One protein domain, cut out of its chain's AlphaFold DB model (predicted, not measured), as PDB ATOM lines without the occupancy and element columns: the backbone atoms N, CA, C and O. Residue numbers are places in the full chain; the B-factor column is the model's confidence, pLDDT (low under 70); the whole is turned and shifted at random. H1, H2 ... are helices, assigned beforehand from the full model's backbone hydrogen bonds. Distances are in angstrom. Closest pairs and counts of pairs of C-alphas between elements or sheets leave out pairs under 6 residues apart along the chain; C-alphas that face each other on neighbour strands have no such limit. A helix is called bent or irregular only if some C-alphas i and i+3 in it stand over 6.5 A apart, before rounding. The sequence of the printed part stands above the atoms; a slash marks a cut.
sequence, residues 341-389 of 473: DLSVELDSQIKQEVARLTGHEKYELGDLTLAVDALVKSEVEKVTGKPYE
ATOM      1  N   ASP A 341     149.208 121.110 135.696       86.81
ATOM      2  CA  ASP A 341     149.100 119.894 134.872       86.81
ATOM      3  C   ASP A 341     147.664 119.372 134.782       86.81
ATOM      4  O   ASP A 341     147.186 119.063 133.693       86.81
ATOM      5  N   LEU A 342     146.953 119.353 135.913       87.12
ATOM      6  CA  LEU A 342     145.544 118.971 135.959       87.12
ATOM      7  C   LEU A 342     144.672 119.905 135.110       87.12
ATOM      8  O   LEU A 342     143.784 119.444 134.405       87.12
ATOM      9  N   SER A 343     144.935 121.215 135.145       89.75
ATOM     10  CA  SER A 343     144.175 122.190 134.357       89.75
ATOM     11  C   SER A 343     144.380 121.990 132.857       89.75
ATOM     12  O   SER A 343     143.422 122.095 132.098       89.75
ATOM     13  N   VAL A 344     145.612 121.693 132.432       90.69
ATOM     14  CA  VAL A 344     145.935 121.410 131.026       90.69
ATOM     15  C   VAL A 344     145.275 120.111 130.564       90.69
ATOM     16  O   VAL A 344     144.714 120.069 129.472       90.69
ATOM     17  N   GLU A 345     145.301 119.070 131.397       91.62
ATOM     18  CA  GLU A 345     144.672 117.787 131.074       91.62
ATOM     19  C   GLU A 345     143.144 117.906 130.991       91.62
ATOM     20  O   GLU A 345     142.536 117.462 130.018       91.62
ATOM     21  N   LEU A 346     142.514 118.584 131.954       89.06
ATOM     22  CA  LEU A 346     141.073 118.846 131.927       89.06
ATOM     23  C   LEU A 346     140.662 119.675 130.705       89.06
ATOM     24  O   LEU A 346     139.671 119.351 130.055       89.06
ATOM     25  N   ASP A 347     141.420 120.718 130.359       90.75
ATOM     26  CA  ASP A 347     141.174 121.517 129.153       90.75
ATOM     27  C   ASP A 347     141.277 120.667 127.876       90.75
ATOM     28  O   ASP A 347     140.416 120.761 127.000       90.75
ATOM     29  N   SER A 348     142.280 119.787 127.791       91.62
ATOM     30  CA  SER A 348     142.432 118.842 126.680       91.62
ATOM     31  C   SER A 348     141.220 117.912 126.557       91.62
ATOM     32  O   SER A 348     140.649 117.789 125.473       91.62
ATOM     33  N   GLN A 349     140.770 117.316 127.662       91.25
ATOM     34  CA  GLN A 349     139.620 116.409 127.665       91.25
ATOM     35  C   GLN A 349     138.310 117.114 127.311       91.25
ATOM     36  O   GLN A 349     137.533 116.596 126.512       91.25
ATOM     37  N   ILE A 350     138.080 118.320 127.839       89.38
ATOM     38  CA  ILE A 350     136.911 119.132 127.481       89.38
ATOM     39  C   ILE A 350     136.925 119.432 125.980       89.38
ATOM     40  O   ILE A 350     135.910 119.263 125.310       89.38
ATOM     41  N   LYS A 351     138.074 119.836 125.429       91.06
ATOM     42  CA  LYS A 351     138.217 120.101 123.992       91.06
ATOM     43  C   LYS A 351     137.957 118.857 123.148       91.06
ATOM     44  O   LYS A 351     137.261 118.961 122.142       91.06
ATOM     45  N   GLN A 352     138.480 117.699 123.550       91.12
ATOM     46  CA  GLN A 352     138.239 116.429 122.858       91.12
ATOM     47  C   GLN A 352     136.761 116.037 122.887       91.12
ATOM     48  O   GLN A 352     136.208 115.666 121.855       91.12
ATOM     49  N   GLU A 353     136.103 116.160 124.037       88.94
ATOM     50  CA  GLU A 353     134.691 115.808 124.172       88.94
ATOM     51  C   GLU A 353     133.785 116.765 123.388       88.94
ATOM     52  O   GLU A 353     132.852 116.328 122.717       88.94
ATOM     53  N   VAL A 354     134.088 118.065 123.398       88.62
ATOM     54  CA  VAL A 354     133.366 119.049 122.585       88.62
ATOM     55  C   VAL A 354     133.535 118.753 121.094       88.62
ATOM     56  O   VAL A 354     132.536 118.724 120.380       88.62
ATOM     57  N   ALA A 355     134.758 118.464 120.637       89.81
ATOM     58  CA  ALA A 355     135.014 118.085 119.248       89.81
ATOM     59  C   ALA A 355     134.258 116.797 118.863       89.81
ATOM     60  O   ALA A 355     133.615 116.727 117.816       89.81
ATOM     61  N   ARG A 356     134.231 115.799 119.756       88.50
ATOM     62  CA  ARG A 356     133.467 114.558 119.569       88.50
ATOM     63  C   ARG A 356     131.968 114.818 119.406       88.50
ATOM     64  O   ARG A 356     131.330 114.178 118.574       88.50
ATOM     65  N   LEU A 357     131.400 115.734 120.194       86.69
ATOM     66  CA  LEU A 357     129.982 116.103 120.121       86.69
ATOM     67  C   LEU A 357     129.632 116.877 118.846       86.69
ATOM     68  O   LEU A 357     128.527 116.711 118.333       86.69
ATOM     69  N   THR A 358     130.546 117.696 118.321       86.06
ATOM     70  CA  THR A 358     130.351 118.407 117.047       86.06
ATOM     71  C   THR A 358     130.701 117.568 115.819       86.06
ATOM     72  O   THR A 358     130.377 117.965 114.702       86.06
ATOM     73  N   GLY A 359     131.315 116.394 116.002       88.31
ATOM     74  CA  GLY A 359     131.786 115.544 114.906       88.31
ATOM     75  C   GLY A 359     133.076 116.051 114.256       88.31
ATOM     76  O   GLY A 359     133.388 115.660 113.132       88.31
ATOM     77  N   HIS A 360     133.819 116.921 114.940       86.88
ATOM     78  CA  HIS A 360     135.121 117.409 114.506       86.88
ATOM     79  C   HIS A 360     136.248 116.561 115.113       86.88
ATOM     80  O   HIS A 360     136.147 116.058 116.230       86.88
ATOM     81  N   GLU A 361     137.364 116.424 114.395       88.44
ATOM     82  CA  GLU A 361     138.553 115.732 114.921       88.44
ATOM     83  C   GLU A 361     139.317 116.579 115.952       88.44
ATOM     84  O   GLU A 361     140.064 116.052 116.777       88.44
ATOM     85  N   LYS A 362     139.140 117.905 115.920       89.69
ATOM     86  CA  LYS A 362     139.822 118.858 116.796       89.69
ATOM     87  C   LYS A 362     138.886 120.000 117.170       89.69
ATOM     88  O   LYS A 362     138.109 120.447 116.339       89.69
ATOM     89  N   TYR A 363     139.020 120.490 118.401       89.12
ATOM     90  CA  TYR A 363     138.265 121.643 118.888       89.12
ATOM     91  C   TYR A 363     138.579 122.918 118.101       89.12
ATOM     92  O   TYR A 363     139.744 123.329 118.010       89.12
ATOM     93  N   GLU A 364     137.526 123.595 117.659       88.62
ATOM     94  CA  GLU A 364     137.555 124.924 117.062       88.62
ATOM     95  C   GLU A 364     136.751 125.944 117.888       88.62
ATOM     96  O   GLU A 364     135.846 125.621 118.665       88.62
ATOM     97  N   LEU A 365     137.101 127.227 117.751       85.19
ATOM     98  CA  LEU A 365     136.393 128.305 118.440       85.19
ATOM     99  C   LEU A 365     134.947 128.381 117.927       85.19
ATOM    100  O   LEU A 365     134.711 128.782 116.792       85.19
ATOM    101  N   GLY A 366     133.989 128.057 118.792       87.38
ATOM    102  CA  GLY A 366     132.564 128.009 118.449       87.38
ATOM    103  C   GLY A 366     131.966 126.606 118.538       87.38
ATOM    104  O   GLY A 366     130.749 126.495 118.690       87.38
ATOM    105  N   ASP A 367     132.797 125.559 118.575       88.44
ATOM    106  CA  ASP A 367     132.333 124.174 118.713       88.44
ATOM    107  C   ASP A 367     131.562 123.957 120.011       88.44
ATOM    108  O   ASP A 367     130.555 123.258 120.024       88.44
ATOM    109  N   LEU A 368     131.962 124.622 121.098       86.31
ATOM    110  CA  LEU A 368     131.221 124.554 122.356       86.31
ATOM    111  C   LEU A 368     129.779 125.054 122.191       86.31
ATOM    112  O   LEU A 368     128.851 124.437 122.706       86.31
ATOM    113  N   THR A 369     129.575 126.146 121.451       89.56
ATOM    114  CA  THR A 369     128.238 126.697 121.191       89.56
ATOM    115  C   THR A 369     127.397 125.716 120.378       89.56
ATOM    116  O   THR A 369     126.228 125.511 120.694       89.56
ATOM    117  N   LEU A 370     127.994 125.080 119.365       88.38
ATOM    118  CA  LEU A 370     127.322 124.078 118.533       88.38
ATOM    119  C   LEU A 370     127.007 122.797 119.315       88.38
ATOM    120  O   LEU A 370     125.903 122.272 119.196       88.38
ATOM    121  N   ALA A 371     127.931 122.321 120.151       87.31
ATOM    122  CA  ALA A 371     127.729 121.160 121.012       87.31
ATOM    123  C   ALA A 371     126.606 121.406 122.027       87.31
ATOM    124  O   ALA A 371     125.736 120.555 122.206       87.31
ATOM    125  N   VAL A 372     126.582 122.583 122.664       87.38
ATOM    126  CA  VAL A 372     125.502 122.972 123.583       87.38
ATOM    127  C   VAL A 372     124.165 123.051 122.846       87.38
ATOM    128  O   VAL A 372     123.179 122.507 123.337       87.38
ATOM    129  N   ASP A 373     124.121 123.667 121.662       88.81
ATOM    130  CA  ASP A 373     122.905 123.733 120.842       88.81
ATOM    131  C   ASP A 373     122.404 122.331 120.452       88.81
ATOM    132  O   ASP A 373     121.225 122.027 120.624       88.81
ATOM    133  N   ALA A 374     123.296 121.433 120.023       88.50
ATOM    134  CA  ALA A 374     122.959 120.049 119.699       88.50
ATOM    135  C   ALA A 374     122.428 119.269 120.915       88.50
ATOM    136  O   ALA A 374     121.420 118.568 120.807       88.50
ATOM    137  N   LEU A 375     123.056 119.420 122.087       88.81
ATOM    138  CA  LEU A 375     122.597 118.797 123.329       88.81
ATOM    139  C   LEU A 375     121.209 119.303 123.728       88.81
ATOM    140  O   LEU A 375     120.324 118.489 123.995       88.81
ATOM    141  N   VAL A 376     120.995 120.623 123.710       89.38
ATOM    142  CA  VAL A 376     119.695 121.239 124.021       89.38
ATOM    143  C   VAL A 376     118.620 120.729 123.066       89.38
ATOM    144  O   VAL A 376     117.556 120.316 123.524       89.38
ATOM    145  N   LYS A 377     118.900 120.690 121.759       91.06
ATOM    146  CA  LYS A 377     117.979 120.133 120.761       91.06
ATOM    147  C   LYS A 377     117.644 118.677 121.066       91.06
ATOM    148  O   LYS A 377     116.466 118.357 121.188       91.06
ATOM    149  N   SER A 378     118.650 117.831 121.295       90.50
ATOM    150  CA  SER A 378     118.442 116.409 121.599       90.50
ATOM    151  C   SER A 378     117.596 116.185 122.860       90.50
ATOM    152  O   SER A 378     116.780 115.267 122.915       90.50
ATOM    153  N   GLU A 379     117.746 117.037 123.875       91.25
ATOM    154  CA  GLU A 379     116.990 116.914 125.119       91.25
ATOM    155  C   GLU A 379     115.543 117.391 124.947       91.25
ATOM    156  O   GLU A 379     114.612 116.753 125.439       91.25
ATOM    157  N   VAL A 380     115.323 118.459 124.173       90.50
ATOM    158  CA  VAL A 380     113.973 118.888 123.784       90.50
ATOM    159  C   VAL A 380     113.281 117.806 122.952       90.50
ATOM    160  O   VAL A 380     112.099 117.545 123.172       90.50
ATOM    161  N   GLU A 381     113.991 117.119 122.058       93.38
ATOM    162  CA  GLU A 381     113.444 115.993 121.288       93.38
ATOM    163  C   GLU A 381     113.003 114.836 122.193       93.38
ATOM    164  O   GLU A 381     111.903 114.313 122.019       93.38
ATOM    165  N   LYS A 382     113.787 114.480 123.220       93.12
ATOM    166  CA  LYS A 382     113.382 113.471 124.222       93.12
ATOM    167  C   LYS A 382     112.145 113.894 125.011       93.12
ATOM    168  O   LYS A 382     111.278 113.066 125.285       93.12
ATOM    169  N   VAL A 383     112.055 115.168 125.394       90.12
ATOM    170  CA  VAL A 383     110.934 115.695 126.193       90.12
ATOM    171  C   VAL A 383     109.644 115.774 125.375       90.12
ATOM    172  O   VAL A 383     108.565 115.519 125.913       90.12
ATOM    173  N   THR A 384     109.749 116.133 124.097       90.62
ATOM    174  CA  THR A 384     108.605 116.372 123.203       90.62
ATOM    175  C   THR A 384     108.222 115.153 122.363       90.62
ATOM    176  O   THR A 384     107.099 115.089 121.865       90.62
ATOM    177  N   GLY A 385     109.129 114.184 122.209       93.06
ATOM    178  CA  GLY A 385     108.942 112.972 121.409       93.06
ATOM    179  C   GLY A 385     108.948 113.203 119.895       93.06
ATOM    180  O   GLY A 385     108.473 112.343 119.154       93.06
ATOM    181  N   LYS A 386     109.427 114.359 119.421       92.88
ATOM    182  CA  LYS A 386     109.451 114.746 118.000       92.88
ATOM    183  C   LYS A 386     110.726 115.542 117.677       92.88
ATOM    184  O   LYS A 386     111.318 116.064 118.617       92.88
ATOM    185  N   PRO A 387     111.156 115.635 116.401       93.19
ATOM    186  CA  PRO A 387     112.332 116.426 116.024       93.19
ATOM    187  C   PRO A 387     112.190 117.892 116.450       93.19
ATOM    188  O   PRO A 387     111.083 118.434 116.428       93.19
ATOM    189  N   TYR A 388     113.306 118.519 116.833       91.19
ATOM    190  CA  TYR A 388     113.316 119.858 117.418       91.19
ATOM    191  C   TYR A 388     112.807 120.924 116.444       91.19
ATOM    192  O   TYR A 388     113.398 121.153 115.387       91.19
ATOM    193  N   GLU A 389     111.795 121.680 116.866       90.81
ATOM    194  CA  GLU A 389     111.405 122.944 116.244       90.81
ATOM    195  C   GLU A 389     111.403 124.089 117.265       90.81
ATOM    196  O   GLU A 389     111.126 123.919 118.458       90.81
TER     197      GLU A 389
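This is residues 341 to 389 of the 473 residues of the protein "Hypothetical protein" of Eutreptiella gymnastica (UniProt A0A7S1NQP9). Two helices of equal length, H1 and H2, meet near their ends as a wide, open V, the last residues of H1 packing on the first residues of H2. The link, residues 359 to 366, loops out at this corner, the two arms make the long axis, and residues 341 to 347 of H1 stick out free. The printed part has 49 residues with two named helices, H1 then H2, and no named strand; the class is all helix. The whole is loose, with a radius of gyration of the C-alphas of 13.2 A, and its C-alphas span 43 by 18 by 14 A, a rod.

H1, residues 341 to 358, touches H2, residues 367 to 384, with 8 pairs of C-alphas within 8 A. H1 touches H2 with residues 354 to 358 alone, and H2 touches H1 with residues 367 to 371 alone. The closest C-alphas of the two helices are those of Thr 358 and Ala 371, 5.5 A apart. Their centres are 18.9 A apart. Their lines stand at a steep tilt of 57 degrees, and they run the same way. In H1 and H2 every O i to N i+4 pair is within hydrogen-bond range.

H1 begins with C-alpha 341 at (149.100, 119.894, 134.872) and measures 25.9 A from first to last C-alpha. H2 measures 25.4 A from first to last C-alpha, from C-alpha 367 at (132.333, 124.174, 118.713) to C-alpha 384 at (108.605, 116.372, 123.203). Neither helix is bent.

The two C-alphas farthest apart are those of Asp 341 and Lys 386, at 43.4 A. The printed part has no cut. The link from H1 to H2, 8 residues, is short. The mean pLDDT of the printed part is 89.5, and no printed residue is under 70.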